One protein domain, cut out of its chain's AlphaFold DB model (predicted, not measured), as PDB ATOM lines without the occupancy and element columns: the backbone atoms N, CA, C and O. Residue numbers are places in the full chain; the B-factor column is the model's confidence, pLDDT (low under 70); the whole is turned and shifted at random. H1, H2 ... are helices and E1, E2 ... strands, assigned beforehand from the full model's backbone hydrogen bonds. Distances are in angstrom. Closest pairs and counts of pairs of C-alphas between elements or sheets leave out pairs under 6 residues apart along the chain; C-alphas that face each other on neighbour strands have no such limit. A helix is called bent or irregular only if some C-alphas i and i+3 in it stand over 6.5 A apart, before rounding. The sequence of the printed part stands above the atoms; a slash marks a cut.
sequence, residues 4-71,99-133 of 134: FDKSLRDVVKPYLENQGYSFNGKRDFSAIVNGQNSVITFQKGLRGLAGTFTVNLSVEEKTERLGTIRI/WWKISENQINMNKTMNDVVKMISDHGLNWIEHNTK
ATOM      1  N   PHE A   4     124.089 143.155 152.941       93.06
ATOM      2  CA  PHE A   4     123.273 142.455 153.927       93.06
ATOM      3  C   PHE A   4     123.112 140.964 153.596       93.06
ATOM      4  O   PHE A   4     123.455 140.118 154.416       93.06
ATOM      5  N   ASP A   5     122.631 140.632 152.391       93.12
ATOM      6  CA  ASP A   5     122.401 139.234 151.988       93.12
ATOM      7  C   ASP A   5     123.719 138.455 151.881       93.12
ATOM      8  O   ASP A   5     123.765 137.268 152.196       93.12
ATOM      9  N   LYS A   6     124.799 139.132 151.475       94.19
ATOM     10  CA  LYS A   6     126.148 138.570 151.470       94.19
ATOM     11  C   LYS A   6     126.613 138.246 152.889       94.19
ATOM     12  O   LYS A   6     126.974 137.112 153.156       94.19
ATOM     13  N   SER A   7     126.521 139.200 153.815       93.81
ATOM     14  CA  SER A   7     126.929 138.992 155.216       93.81
ATOM     15  C   SER A   7     126.090 137.914 155.899       93.81
ATOM     16  O   SER A   7     126.608 137.133 156.686       93.81
ATOM     17  N   LEU A   8     124.796 137.836 155.578       93.88
ATOM     18  CA  LEU A   8     123.931 136.770 156.074       93.88
ATOM     19  C   LEU A   8     124.447 135.389 155.643       93.88
ATOM     20  O   LEU A   8     124.486 134.465 156.450       93.88
ATOM     21  N   ARG A   9     124.880 135.251 154.386       94.38
ATOM     22  CA  ARG A   9     125.436 134.000 153.849       94.38
ATOM     23  C   ARG A   9     126.851 133.704 154.339       94.38
ATOM     24  O   ARG A   9     127.164 132.544 154.561       94.38
ATOM     25  N   ASP A  10     127.679 134.726 154.498       95.38
ATOM     26  CA  ASP A  10     129.100 134.550 154.803       95.38
ATOM     27  C   ASP A  10     129.355 134.424 156.317       95.38
ATOM     28  O   ASP A  10     130.330 133.800 156.722       95.38
ATOM     29  N   VAL A  11     128.490 135.006 157.158       95.88
ATOM     30  CA  VAL A  11     128.678 135.078 158.620       95.88
ATOM     31  C   VAL A  11     127.640 134.248 159.368       95.88
ATOM     32  O   VAL A  11     127.984 133.362 160.145       95.88
ATOM     33  N   VAL A  12     126.355 134.526 159.146       95.62
ATOM     34  CA  VAL A  12     125.278 133.920 159.945       95.62
ATOM     35  C   VAL A  12     125.037 132.476 159.535       95.62
ATOM     36  O   VAL A  12     124.904 131.604 160.390       95.62
ATOM     37  N   LYS A  13     124.966 132.222 158.226       96.75
ATOM     38  CA  LYS A  13     124.665 130.902 157.682       96.75
ATOM     39  C   LYS A  13     125.598 129.805 158.211       96.75
ATOM     40  O   LYS A  13     125.054 128.859 158.768       96.75
ATOM     41  N   PRO A  14     126.939 129.906 158.113       97.50
ATOM     42  CA  PRO A  14     127.811 128.844 158.616       97.50
ATOM     43  C   PRO A  14     127.644 128.615 160.123       97.50
ATOM     44  O   PRO A  14     127.684 127.474 160.573       97.50
ATOM     45  N   TYR A  15     127.401 129.678 160.899       96.69
ATOM     46  CA  TYR A  15     127.120 129.546 162.326       96.69
ATOM     47  C   TYR A  15     125.830 128.754 162.574       96.69
ATOM     48  O   TYR A  15     125.866 127.759 163.290       96.69
ATOM     49  N   LEU A  16     124.705 129.157 161.974       95.25
ATOM     50  CA  LEU A  16     123.410 128.508 162.200       95.25
ATOM     51  C   LEU A  16     123.351 127.087 161.621       95.25
ATOM     52  O   LEU A  16     122.761 126.210 162.246       95.25
ATOM     53  N   GLU A  17     124.009 126.829 160.491       96.19
ATOM     54  CA  GLU A  17     124.138 125.475 159.935       96.19
ATOM     55  C   GLU A  17     124.921 124.548 160.868       96.19
ATOM     56  O   GLU A  17     124.516 123.404 161.065       96.19
ATOM     57  N   ASN A  18     125.964 125.050 161.538       96.75
ATOM     58  CA  ASN A  18     126.671 124.288 162.571       96.75
ATOM     59  C   ASN A  18     125.801 124.002 163.813       96.75
ATOM     60  O   ASN A  18     126.087 123.072 164.559       96.75
ATOM     61  N   GLN A  19     124.733 124.778 164.029       93.25
ATOM     62  CA  GLN A  19     123.723 124.536 165.069       93.25
ATOM     63  C   GLN A  19     122.549 123.671 164.569       93.25
ATOM     64  O   GLN A  19     121.549 123.528 165.266       93.25
ATOM     65  N   GLY A  20     122.633 123.114 163.355       94.88
ATOM     66  CA  GLY A  20     121.607 122.235 162.787       94.88
ATOM     67  C   GLY A  20     120.460 122.947 162.063       94.88
ATOM     68  O   GLY A  20     119.497 122.295 161.660       94.88
ATOM     69  N   TYR A  21     120.541 124.264 161.854       95.00
ATOM     70  CA  TYR A  21     119.550 124.993 161.061       95.00
ATOM     71  C   TYR A  21     119.837 124.897 159.564       95.00
ATOM     72  O   TYR A  21     120.962 125.056 159.113       95.00
ATOM     73  N   SER A  22     118.787 124.737 158.766       96.00
ATOM     74  CA  SER A  22     118.851 124.759 157.306       96.00
ATOM     75  C   SER A  22     118.436 126.122 156.760       96.00
ATOM     76  O   SER A  22     117.396 126.660 157.140       96.00
ATOM     77  N   PHE A  23     119.227 126.676 155.843       94.81
ATOM     78  CA  PHE A  23     118.934 127.957 155.202       94.81
ATOM     79  C   PHE A  23     118.002 127.798 153.995       94.81
ATOM     80  O   PHE A  23     118.306 127.059 153.061       94.81
ATOM     81  N   ASN A  24     116.910 128.567 153.940       89.12
ATOM     82  CA  ASN A  24     115.929 128.477 152.849       89.12
ATOM     83  C   ASN A  24     116.317 129.231 151.558       89.12
ATOM     84  O   ASN A  24     115.516 129.346 150.630       89.12
ATOM     85  N   GLY A  25     117.520 129.811 151.503       85.12
ATOM     86  CA  GLY A  25     118.011 130.587 150.359       85.12
ATOM     87  C   GLY A  25     117.564 132.052 150.333       85.12
ATOM     88  O   GLY A  25     118.112 132.837 149.548       85.12
ATOM     89  N   LYS A  26     116.619 132.438 151.198       87.12
ATOM     90  CA  LYS A  26     116.161 133.815 151.385       87.12
ATOM     91  C   LYS A  26     116.806 134.405 152.633       87.12
ATOM     92  O   LYS A  26     117.921 134.914 152.553       87.12
ATOM     93  N   ARG A  27     116.098 134.396 153.759       91.12
ATOM     94  CA  ARG A  27     116.504 135.040 155.014       91.12
ATOM     95  C   ARG A  27     116.026 134.278 156.244       91.12
ATOM     96  O   ARG A  27     116.074 134.828 157.342       91.12
ATOM     97  N   ASP A  28     115.611 133.029 156.047       92.62
ATOM     98  CA  ASP A  28     115.050 132.212 157.111       92.62
ATOM     99  C   ASP A  28     115.873 130.939 157.268       92.62
ATOM    100  O   ASP A  28     116.364 130.351 156.294       92.62
ATOM    101  N   PHE A  29     116.007 130.540 158.521       94.31
ATOM    102  CA  PHE A  29     116.724 129.364 158.971       94.31
ATOM    103  C   PHE A  29     115.765 128.509 159.777       94.31
ATOM    104  O   PHE A  29     115.115 129.031 160.676       94.31
ATOM    105  N   SER A  30     115.683 127.217 159.482       92.50
ATOM    106  CA  SER A  30     114.766 126.305 160.170       92.50
ATOM    107  C   SER A  30     115.479 125.072 160.705       92.50
ATOM    108  O   SER A  30     116.296 124.492 159.993       92.50
ATOM    109  N   ALA A  31     115.135 124.643 161.914       92.38
ATOM    110  CA  ALA A  31     115.607 123.404 162.529       92.38
ATOM    111  C   ALA A  31     114.454 122.702 163.249       92.38
ATOM    112  O   ALA A  31     113.482 123.343 163.641       92.38
ATOM    113  N   ILE A  32     114.583 121.395 163.476       89.19
ATOM    114  CA  ILE A  32     113.730 120.694 164.437       89.19
ATOM    115  C   ILE A  32     114.470 120.654 165.771       89.19
ATOM    116  O   ILE A  32     115.532 120.044 165.864       89.19
ATOM    117  N   VAL A  33     113.906 121.287 166.797       84.25
ATOM    118  CA  VAL A  33     114.464 121.329 168.155       84.25
ATOM    119  C   VAL A  33     113.426 120.718 169.090       84.25
ATOM    120  O   VAL A  33     112.279 121.154 169.101       84.25
ATOM    121  N   ASN A  34     113.799 119.659 169.817       87.00
ATOM    122  CA  ASN A  34     112.900 118.905 170.708       87.00
ATOM    123  C   ASN A  34     111.572 118.474 170.045       87.00
ATOM    124  O   ASN A  34     110.510 118.511 170.654       87.00
ATOM    125  N   GLY A  35     111.623 118.076 168.770       84.25
ATOM    126  CA  GLY A  35     110.444 117.621 168.019       84.25
ATOM    127  C   GLY A  35     109.558 118.740 167.456       84.25
ATOM    128  O   GLY A  35     108.637 118.447 166.693       84.25
ATOM    129  N   GLN A  36     109.862 120.006 167.751       81.62
ATOM    130  CA  GLN A  36     109.119 121.172 167.268       81.62
ATOM    131  C   GLN A  36     109.896 121.926 166.183       81.62
ATOM    132  O   GLN A  36     111.129 121.912 166.160       81.62
ATOM    133  N   ASN A  37     109.184 122.584 165.262       84.25
ATOM    134  CA  ASN A  37     109.827 123.361 164.205       84.25
ATOM    135  C   ASN A  37     110.249 124.726 164.755       84.25
ATOM    136  O   ASN A  37     109.419 125.500 165.211       84.25
ATOM    137  N   SER A  38     111.535 125.038 164.699       85.00
ATOM    138  CA  SER A  38     112.082 126.335 165.075       85.00
ATOM    139  C   SER A  38     112.500 127.101 163.829       85.00
ATOM    140  O   SER A  38     113.150 126.539 162.948       85.00
ATOM    141  N   VAL A  39     112.166 128.391 163.763       87.44
ATOM    142  CA  VAL A  39     112.522 129.271 162.646       87.44
ATOM    143  C   VAL A  39     113.180 130.551 163.161       87.44
ATOM    144  O   VAL A  39     112.685 131.198 164.080       87.44
ATOM    145  N   ILE A  40     114.289 130.941 162.538       87.88
ATOM    146  CA  ILE A  40     114.979 132.215 162.752       87.88
ATOM    147  C   ILE A  40     114.893 133.016 161.452       87.88
ATOM    148  O   ILE A  40     115.411 132.592 160.420       87.88
ATOM    149  N   THR A  41     114.241 134.176 161.496       89.56
ATOM    150  CA  THR A  41     113.915 134.993 160.318       89.56
ATOM    151  C   THR A  41     114.565 136.369 160.400       89.56
ATOM    152  O   THR A  41     114.374 137.095 161.374       89.56
ATOM    153  N   PHE A  42     115.277 136.775 159.347       89.94
ATOM    154  CA  PHE A  42     115.917 138.088 159.248       89.94
ATOM    155  C   PHE A  42     115.065 139.062 158.420       89.94
ATOM    156  O   PHE A  42     114.906 138.903 157.206       89.94
ATOM    157  N   GLN A  43     114.546 140.117 159.054       88.81
ATOM    158  CA  GLN A  43     113.578 141.037 158.446       88.81
ATOM    159  C   GLN A  43     114.134 142.450 158.312       88.81
ATOM    160  O   GLN A  43     114.652 143.012 159.267       88.81
ATOM    161  N   LYS A  44     113.987 143.065 157.134       85.94
ATOM    162  CA  LYS A  44     114.326 144.485 156.946       85.94
ATOM    163  C   LYS A  44     113.210 145.372 157.500       85.94
ATOM    164  O   LYS A  44     112.034 145.045 157.353       85.94
ATOM    165  N   GLY A  45     113.587 146.502 158.092       77.12
ATOM    166  CA  GLY A  45     112.655 147.491 158.624       77.12
ATOM    167  C   GLY A  45     111.774 148.122 157.546       77.12
ATOM    168  O   GLY A  45     112.160 148.252 156.381       77.12
ATOM    169  N   LEU A  46     110.564 148.515 157.944       80.25
ATOM    170  CA  LEU A  46     109.587 149.183 157.082       80.25
ATOM    171  C   LEU A  46     109.705 150.706 157.214       80.25
ATOM    172  O   LEU A  46     109.875 151.204 158.322       80.25
ATOM    173  N   ARG A  47     109.522 151.446 156.111       75.31
ATOM    174  CA  ARG A  47     109.383 152.922 156.035       75.31
ATOM    175  C   ARG A  47     110.274 153.715 157.008       75.31
ATOM    176  O   ARG A  47     111.402 154.031 156.659       75.31
ATOM    177  N   GLY A  48     109.777 154.041 158.207       70.50
ATOM    178  CA  GLY A  48     110.503 154.816 159.227       70.50
ATOM    179  C   GLY A  48     111.732 154.107 159.814       70.50
ATOM    180  O   GLY A  48     112.565 154.745 160.442       70.50
ATOM    181  N   LEU A  49     111.855 152.803 159.573       75.12
ATOM    182  CA  LEU A  49     113.005 151.959 159.898       75.12
ATOM    183  C   LEU A  49     113.747 151.508 158.628       75.12
ATOM    184  O   LEU A  49     114.426 150.481 158.616       75.12
ATOM    185  N   ALA A  50     113.603 152.245 157.524       77.81
ATOM    186  CA  ALA A  50     114.385 151.985 156.323       77.81
ATOM    187  C   ALA A  50     115.887 152.042 156.653       77.81
ATOM    188  O   ALA A  50     116.361 152.956 157.324       77.81
ATOM    189  N   GLY A  51     116.631 151.034 156.194       83.38
ATOM    190  CA  GLY A  51     118.053 150.897 156.508       83.38
ATOM    191  C   GLY A  51     118.347 150.207 157.841       83.38
ATOM    192  O   GLY A  51     119.496 150.207 158.267       83.38
ATOM    193  N   THR A  52     117.364 149.589 158.497       86.62
ATOM    194  CA  THR A  52     117.599 148.686 159.635       86.62
ATOM    195  C   THR A  52     117.033 147.290 159.380       86.62
ATOM    196  O   THR A  52     116.347 147.047 158.383       86.62
ATOM    197  N   PHE A  53     117.354 146.345 160.260       87.31
ATOM    198  CA  PHE A  53     116.780 145.005 160.266       87.31
ATOM    199  C   PHE A  53     116.617 144.464 161.690       87.31
ATOM    200  O   PHE A  53     117.256 144.954 162.625       87.31
ATOM    201  N   THR A  54     115.786 143.436 161.822       86.50
ATOM    202  CA  THR A  54     115.565 142.629 163.027       86.50
ATOM    203  C   THR A  54     115.773 141.152 162.741       86.50
ATOM    204  O   THR A  54     115.804 140.711 161.587       86.50
ATOM    205  N   VAL A  55     115.897 140.388 163.822       83.44
ATOM    206  CA  VAL A  55     115.900 138.930 163.799       83.44
ATOM    207  C   VAL A  55     114.784 138.445 164.703       83.44
ATOM    208  O   VAL A  55     114.739 138.818 165.873       83.44
ATOM    209  N   ASN A  56     113.908 137.616 164.154       84.00
ATOM    210  CA  ASN A  56     112.783 137.040 164.873       84.00
ATOM    211  C   ASN A  56     113.006 135.543 165.045       84.00
ATOM    212  O   ASN A  56     113.416 134.870 164.099       84.00
ATOM    213  N   LEU A  57     112.715 135.039 166.239       80.75
ATOM    214  CA  LEU A  57     112.787 133.626 166.583       80.75
ATOM    215  C   LEU A  57     111.353 133.137 166.799       80.75
ATOM    216  O   LEU A  57     110.584 133.785 167.509       80.75
ATOM    217  N   SER A  58     110.986 132.020 166.186       76.31
ATOM    218  CA  SER A  58     109.667 131.409 166.330       76.31
ATOM    219  C   SER A  58     109.776 129.903 166.517       76.31
ATOM    220  O   SER A  58     110.706 129.266 166.022       76.31
ATOM    221  N   VAL A  59     108.801 129.348 167.224       76.12
ATOM    222  CA  VAL A  59     108.602 127.913 167.414       76.12
ATOM    223  C   VAL A  59     107.186 127.606 166.922       76.12
ATOM    224  O   VAL A  59     106.241 128.273 167.335       76.12
ATOM    225  N   GLU A  60     107.053 126.677 165.978       70.44
ATOM    226  CA  GLU A  60     105.792 126.249 165.375       70.44
ATOM    227  C   GLU A  60     105.431 124.839 165.862       70.44
ATOM    228  O   GLU A  60     106.228 123.898 165.747       70.44
ATOM    229  N   GLU A  61     104.205 124.688 166.363       59.16
ATOM    230  CA  GLU A  61     103.637 123.401 166.752       59.16
ATOM    231  C   GLU A  61     103.087 122.675 165.517       59.16
ATOM    232  O   GLU A  61     102.421 123.256 164.655       59.16
ATOM    233  N   LYS A  62     103.411 121.386 165.386       47.00
ATOM    234  CA  LYS A  62     103.156 120.603 164.174       47.00
ATOM    235  C   LYS A  62     101.766 119.960 164.166       47.00
ATOM    236  O   LYS A  62     101.657 118.793 163.837       47.00
ATOM    237  N   THR A  63     100.716 120.715 164.468       37.22
ATOM    238  CA  THR A  63      99.319 120.379 164.139       37.22
ATOM    239  C   THR A  63      98.477 121.606 164.445       37.22
ATOM    240  O   THR A  63      98.485 122.080 165.568       37.22
ATOM    241  N   GLU A  64      97.764 122.097 163.434       34.19
ATOM    242  CA  GLU A  64      97.070 123.390 163.406       34.19
ATOM    243  C   GLU A  64      98.004 124.597 163.227       34.19
ATOM    244  O   GLU A  64      98.996 124.785 163.921       34.19
ATOM    245  N   ARG A  65      97.673 125.451 162.248       44.91
ATOM    246  CA  ARG A  65      98.215 126.812 162.135       44.91
ATOM    247  C   ARG A  65      97.730 127.614 163.347       44.91
ATOM    248  O   ARG A  65      96.840 128.454 163.226       44.91
ATOM    249  N   LEU A  66      98.288 127.342 164.516       34.97
ATOM    250  CA  LEU A  66      98.053 128.121 165.713       34.97
ATOM    251  C   LEU A  66      98.885 129.389 165.590       34.97
ATOM    252  O   LEU A  66     100.099 129.371 165.731       34.97
ATOM    253  N   GLY A  67      98.189 130.465 165.216       35.84
ATOM    254  CA  GLY A  67      98.544 131.850 165.489       35.84
ATOM    255  C   GLY A  67      99.981 132.253 165.177       35.84
ATOM    256  O   GLY A  67     100.899 132.000 165.946       35.84
ATOM    257  N   THR A  68     100.162 133.053 164.126       34.81
ATOM    258  CA  THR A  68     101.310 133.962 164.043       34.81
ATOM    259  C   THR A  68     101.508 134.636 165.407       34.81
ATOM    260  O   THR A  68     100.688 135.475 165.783       34.81
ATOM    261  N   ILE A  69     102.584 134.322 166.139       36.16
ATOM    262  CA  ILE A  69     103.035 135.185 167.235       36.16
ATOM    263  C   ILE A  69     103.572 136.447 166.569       36.16
ATOM    264  O   ILE A  69     104.734 136.588 166.197       36.16
ATOM    265  N   ARG A  70     102.636 137.356 166.322       35.47
ATOM    266  CA  ARG A  70     102.867 138.703 165.837       35.47
ATOM    267  C   ARG A  70     103.088 139.548 167.084       35.47
ATOM    268  O   ARG A  70     102.128 140.025 167.679       35.47
ATOM    269  N   ILE A  71     104.340 139.754 167.482       35.03
ATOM    270  CA  ILE A  71     104.648 140.834 168.424       35.03
ATOM    271  C   ILE A  71     104.549 142.128 167.610       35.03
ATOM    272  O   ILE A  71     105.404 142.432 166.783       35.03
ATOM    273  N   TRP A  99     117.007 146.622 166.921       82.56
ATOM    274  CA  TRP A  99     117.173 146.916 165.504       82.56
ATOM    275  C   TRP A  99     118.643 147.178 165.209       82.56
ATOM    276  O   TRP A  99     119.292 147.978 165.886       82.56
ATOM    277  N   TRP A 100     119.162 146.545 164.164       87.25
ATOM    278  CA  TRP A 100     120.522 146.773 163.689       87.25
ATOM    279  C   TRP A 100     120.508 147.601 162.416       87.25
ATOM    280  O   TRP A 100     119.644 147.428 161.559       87.25
ATOM    281  N   LYS A 101     121.487 148.494 162.262       89.06
ATOM    282  CA  LYS A 101     121.643 149.269 161.029       89.06
ATOM    283  C   LYS A 101     122.204 148.388 159.915       89.06
ATOM    284  O   LYS A 101     123.196 147.687 160.103       89.06
ATOM    285  N   ILE A 102     121.584 148.470 158.746       88.75
ATOM    286  CA  ILE A 102     122.128 147.963 157.492       88.75
ATOM    287  C   ILE A 102     123.221 148.932 157.052       88.75
ATOM    288  O   ILE A 102     123.042 150.150 157.082       88.75
ATOM    289  N   SER A 103     124.360 148.385 156.645       88.50
ATOM    290  CA  SER A 103     125.439 149.156 156.044       88.50
ATOM    291  C   SER A 103     125.670 148.681 154.621       88.50
ATOM    292  O   SER A 103     125.721 147.479 154.366       88.50
ATOM    293  N   GLU A 104     125.868 149.629 153.709       91.25
ATOM    294  CA  GLU A 104     126.353 149.326 152.359       91.25
ATOM    295  C   GLU A 104     127.846 148.946 152.363       91.25
ATOM    296  O   GLU A 104     128.352 148.339 151.422       91.25
ATOM    297  N   ASN A 105     128.573 149.254 153.445       95.31
ATOM    298  CA  ASN A 105     129.950 148.813 153.622       95.31
ATOM    299  C   ASN A 105     129.984 147.368 154.147       95.31
ATOM    300  O   ASN A 105     129.504 147.080 155.244       95.31
ATOM    301  N   GLN A 106     130.617 146.471 153.385       95.81
ATOM    302  CA  GLN A 106     130.670 145.040 153.695       95.81
ATOM    303  C   GLN A 106     131.331 144.728 155.046       95.81
ATOM    304  O   GLN A 106     130.862 143.853 155.767       95.81
ATOM    305  N   ILE A 107     132.402 145.437 155.411       95.00
ATOM    306  CA  ILE A 107     133.123 145.201 156.671       95.00
ATOM    307  C   ILE A 107     132.226 145.561 157.857       95.00
ATOM    308  O   ILE A 107     132.115 144.791 158.810       95.00
ATOM    309  N   ASN A 108     131.546 146.706 157.786       93.44
ATOM    310  CA  ASN A 108     130.613 147.128 158.827       93.44
ATOM    311  C   ASN A 108     129.403 146.194 158.911       93.44
ATOM    312  O   ASN A 108     128.973 145.852 160.009       93.44
ATOM    313  N   MET A 109     128.887 145.731 157.772       96.06
ATOM    314  CA  MET A 109     127.776 144.784 157.741       96.06
ATOM    315  C   MET A 109     128.159 143.421 158.345       96.06
ATOM    316  O   MET A 109     127.382 142.862 159.118       96.06
ATOM    317  N   ASN A 110     129.377 142.931 158.087       95.38
ATOM    318  CA  ASN A 110     129.904 141.721 158.722       95.38
ATOM    319  C   ASN A 110     130.033 141.887 160.245       95.38
ATOM    320  O   ASN A 110     129.643 140.987 160.983       95.38
ATOM    321  N   LYS A 111     130.526 143.036 160.730       94.56
ATOM    322  CA  LYS A 111     130.584 143.336 162.175       94.56
ATOM    323  C   LYS A 111     129.195 143.292 162.809       94.56
ATOM    324  O   LYS A 111     128.999 142.591 163.794       94.56
ATOM    325  N   THR A 112     128.219 143.952 162.189       91.50
ATOM    326  CA  THR A 112     126.824 143.912 162.638       91.50
ATOM    327  C   THR A 112     126.272 142.483 162.674       91.50
ATOM    328  O   THR A 112     125.589 142.119 163.625       91.50
ATOM    329  N   MET A 113     126.567 141.650 161.669       94.31
ATOM    330  CA  MET A 113     126.124 140.249 161.656       94.31
ATOM    331  C   MET A 113     126.825 139.386 162.710       94.31
ATOM    332  O   MET A 113     126.186 138.503 163.273       94.31
ATOM    333  N   ASN A 114     128.088 139.658 163.038       94.06
ATOM    334  CA  ASN A 114     128.763 139.001 164.162       94.06
ATOM    335  C   ASN A 114     128.095 139.350 165.498       94.06
ATOM    336  O   ASN A 114     127.864 138.461 166.316       94.06
ATOM    337  N   ASP A 115     127.705 140.610 165.701       89.94
ATOM    338  CA  ASP A 115     126.953 141.016 166.897       89.94
ATOM    339  C   ASP A 115     125.592 140.313 166.985       89.94
ATOM    340  O   ASP A 115     125.124 139.979 168.075       89.94
ATOM    341  N   VAL A 116     124.944 140.087 165.838       88.75
ATOM    342  CA  VAL A 116     123.703 139.310 165.759       88.75
ATOM    343  C   VAL A 116     123.949 137.849 166.125       88.75
ATOM    344  O   VAL A 116     123.223 137.316 166.958       88.75
ATOM    345  N   VAL A 117     124.974 137.213 165.550       91.00
ATOM    346  CA  VAL A 117     125.357 135.830 165.878       91.00
ATOM    347  C   VAL A 117     125.622 135.688 167.371       91.00
ATOM    348  O   VAL A 117     125.081 134.779 167.993       91.00
ATOM    349  N   LYS A 118     126.368 136.625 167.968       84.44
ATOM    350  CA  LYS A 118     126.616 136.651 169.410       84.44
ATOM    351  C   LYS A 118     125.309 136.718 170.205       84.44
ATOM    352  O   LYS A 118     125.118 135.936 171.124       84.44
ATOM    353  N   MET A 119     124.378 137.594 169.825       83.06
ATOM    354  CA  MET A 119     123.081 137.691 170.504       83.06
ATOM    355  C   MET A 119     122.236 136.414 170.363       83.06
ATOM    356  O   MET A 119     121.583 136.002 171.323       83.06
ATOM    357  N   ILE A 120     122.246 135.775 169.190       82.75
ATOM    358  CA  ILE A 120     121.562 134.492 168.977       82.75
ATOM    359  C   ILE A 120     122.206 133.400 169.838       82.75
ATOM    360  O   ILE A 120     121.484 132.625 170.457       82.75
ATOM    361  N   SER A 121     123.536 133.356 169.903       84.69
ATOM    362  CA  SER A 121     124.291 132.396 170.712       84.69
ATOM    363  C   SER A 121     124.000 132.551 172.204       84.69
ATOM    364  O   SER A 121     123.572 131.601 172.851       84.69
ATOM    365  N   ASP A 122     124.147 133.769 172.727       80.38
ATOM    366  CA  ASP A 122     124.055 134.044 174.162       80.38
ATOM    367  C   ASP A 122     122.624 133.870 174.701       80.38
ATOM    368  O   ASP A 122     122.421 133.465 175.850       80.38
ATOM    369  N   HIS A 123     121.617 134.197 173.884       79.81
ATOM    370  CA  HIS A 123     120.234 134.318 174.351       79.81
ATOM    371  C   HIS A 123     119.218 133.576 173.482       79.81
ATOM    372  O   HIS A 123     118.277 132.983 174.006       79.81
ATOM    373  N   GLY A 124     119.383 133.618 172.160       76.06
ATOM    374  CA  GLY A 124     118.383 133.138 171.209       76.06
ATOM    375  C   GLY A 124     118.188 131.623 171.224       76.06
ATOM    376  O   GLY A 124     117.061 131.155 171.362       76.06
ATOM    377  N   LEU A 125     119.277 130.859 171.114       81.44
ATOM    378  CA  LEU A 125     119.211 129.393 171.080       81.44
ATOM    379  C   LEU A 125     118.706 128.829 172.407       81.44
ATOM    380  O   LEU A 125     117.796 128.006 172.411       81.44
ATOM    381  N   ASN A 126     119.197 129.368 173.527       75.94
ATOM    382  CA  ASN A 126     118.683 129.031 174.851       75.94
ATOM    383  C   ASN A 126     117.172 129.280 174.933       75.94
ATOM    384  O   ASN A 126     116.436 128.407 175.382       75.94
ATOM    385  N   TRP A 127     116.680 130.434 174.473       80.75
ATOM    386  CA  TRP A 127     115.243 130.712 174.465       80.75
ATOM    387  C   TRP A 127     114.458 129.691 173.626       80.75
ATOM    388  O   TRP A 127     113.436 129.191 174.096       80.75
ATOM    389  N   ILE A 128     114.943 129.319 172.437       75.75
ATOM    390  CA  ILE A 128     114.307 128.295 171.587       75.75
ATOM    391  C   ILE A 128     114.257 126.949 172.310       75.75
ATOM    392  O   ILE A 128     113.202 126.322 172.362       75.75
ATOM    393  N   GLU A 129     115.361 126.505 172.906       79.12
ATOM    394  CA  GLU A 129     115.395 125.238 173.640       79.12
ATOM    395  C   GLU A 129     114.413 125.214 174.813       79.12
ATOM    396  O   GLU A 129     113.721 124.219 175.007       79.12
ATOM    397  N   HIS A 130     114.314 126.303 175.582       72.00
ATOM    398  CA  HIS A 130     113.368 126.388 176.698       72.00
ATOM    399  C   HIS A 130     111.908 126.357 176.231       72.00
ATOM    400  O   HIS A 130     111.079 125.773 176.914       72.00
ATOM    401  N   ASN A 131     111.592 126.956 175.078       72.12
ATOM    402  CA  ASN A 131     110.218 127.036 174.565       72.12
ATOM    403  C   ASN A 131     109.830 125.855 173.658       72.12
ATOM    404  O   ASN A 131     108.680 125.760 173.247       72.12
ATOM    405  N   THR A 132     110.770 124.962 173.346       70.44
ATOM    406  CA  THR A 132     110.518 123.719 172.593       70.44
ATOM    407  C   THR A 132     110.454 122.484 173.493       70.44
ATOM    408  O   THR A 132     110.049 121.419 173.034       70.44
ATOM    409  N   LYS A 133     110.847 122.597 174.769       65.25
ATOM    410  CA  LYS A 133     110.661 121.547 175.780       65.25
ATOM    411  C   LYS A 133     109.218 121.604 176.286       65.25
ATOM    412  O   LYS A 133     108.882 122.491 177.067       65.25
TER     413      LYS A 133
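This is residues 4 to 71 and 99 to 133 of the 134 residues of the protein "DUF4304 domain-containing protein" of Proteobacteria bacterium (UniProt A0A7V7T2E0). A twisted three-stranded sheet has helices over one face: H1 along the strands, and bent H2, whose arm H2a packs on H1 and arm H2b crosses E2. The printed part has 103 residues, ordered H1 E1 E2 E3 H2, mixed in class and compact, radius of gyration of the C-alphas 14.0 A, spans 42 by 31 by 24 A. The antiparallel sheet E1 E2 E3 is a meander, each strand neighbouring the one before.

E2, residues 36 to 44, forms hairpins with E1, residues 28 to 33 (N 31 and O 38, 2.9 A), and E3, residues 52 to 60 (N 41 and O 56, 2.8 A). H1, residues 4 to 18, is over E1 and E2 at a height over the sheet of 10.4 A. H2, residues 106 to 132, was assigned as one helix by its hydrogen bonds but is bent, C-alphas 122 and 125 being 7.4 A apart: its arms are H2a, 106 to 122, and H2b, 125 to 132. H2a touches H1, closest C-alphas Ser 7 and Asn 110, 5.3 A, and only grazes the sheet. H2b lies over E2, on the same face as H1. Every O i to N i+4 pair is within hydrogen-bond range in H2a and H2b, 8 of 11 in H1.

H1 spans 20.4 A from C-alpha 4 at (123.273, 142.455, 153.927); E1 15.5 A; E2 and E3 26.0 A each; H2a 24.2 A; H2b 10.5 A, ending with C-alpha 132 at (110.518, 123.719, 172.593).

The farthest C-alphas, Thr 63 and Asn 105, are 43.1 A apart. Residues 72 to 98 are cut out, C-alphas 71 and 99 being 14.2 A apart. Of the links printed whole, none is long. Residues 61 to 71 and 133 have pLDDT under 70.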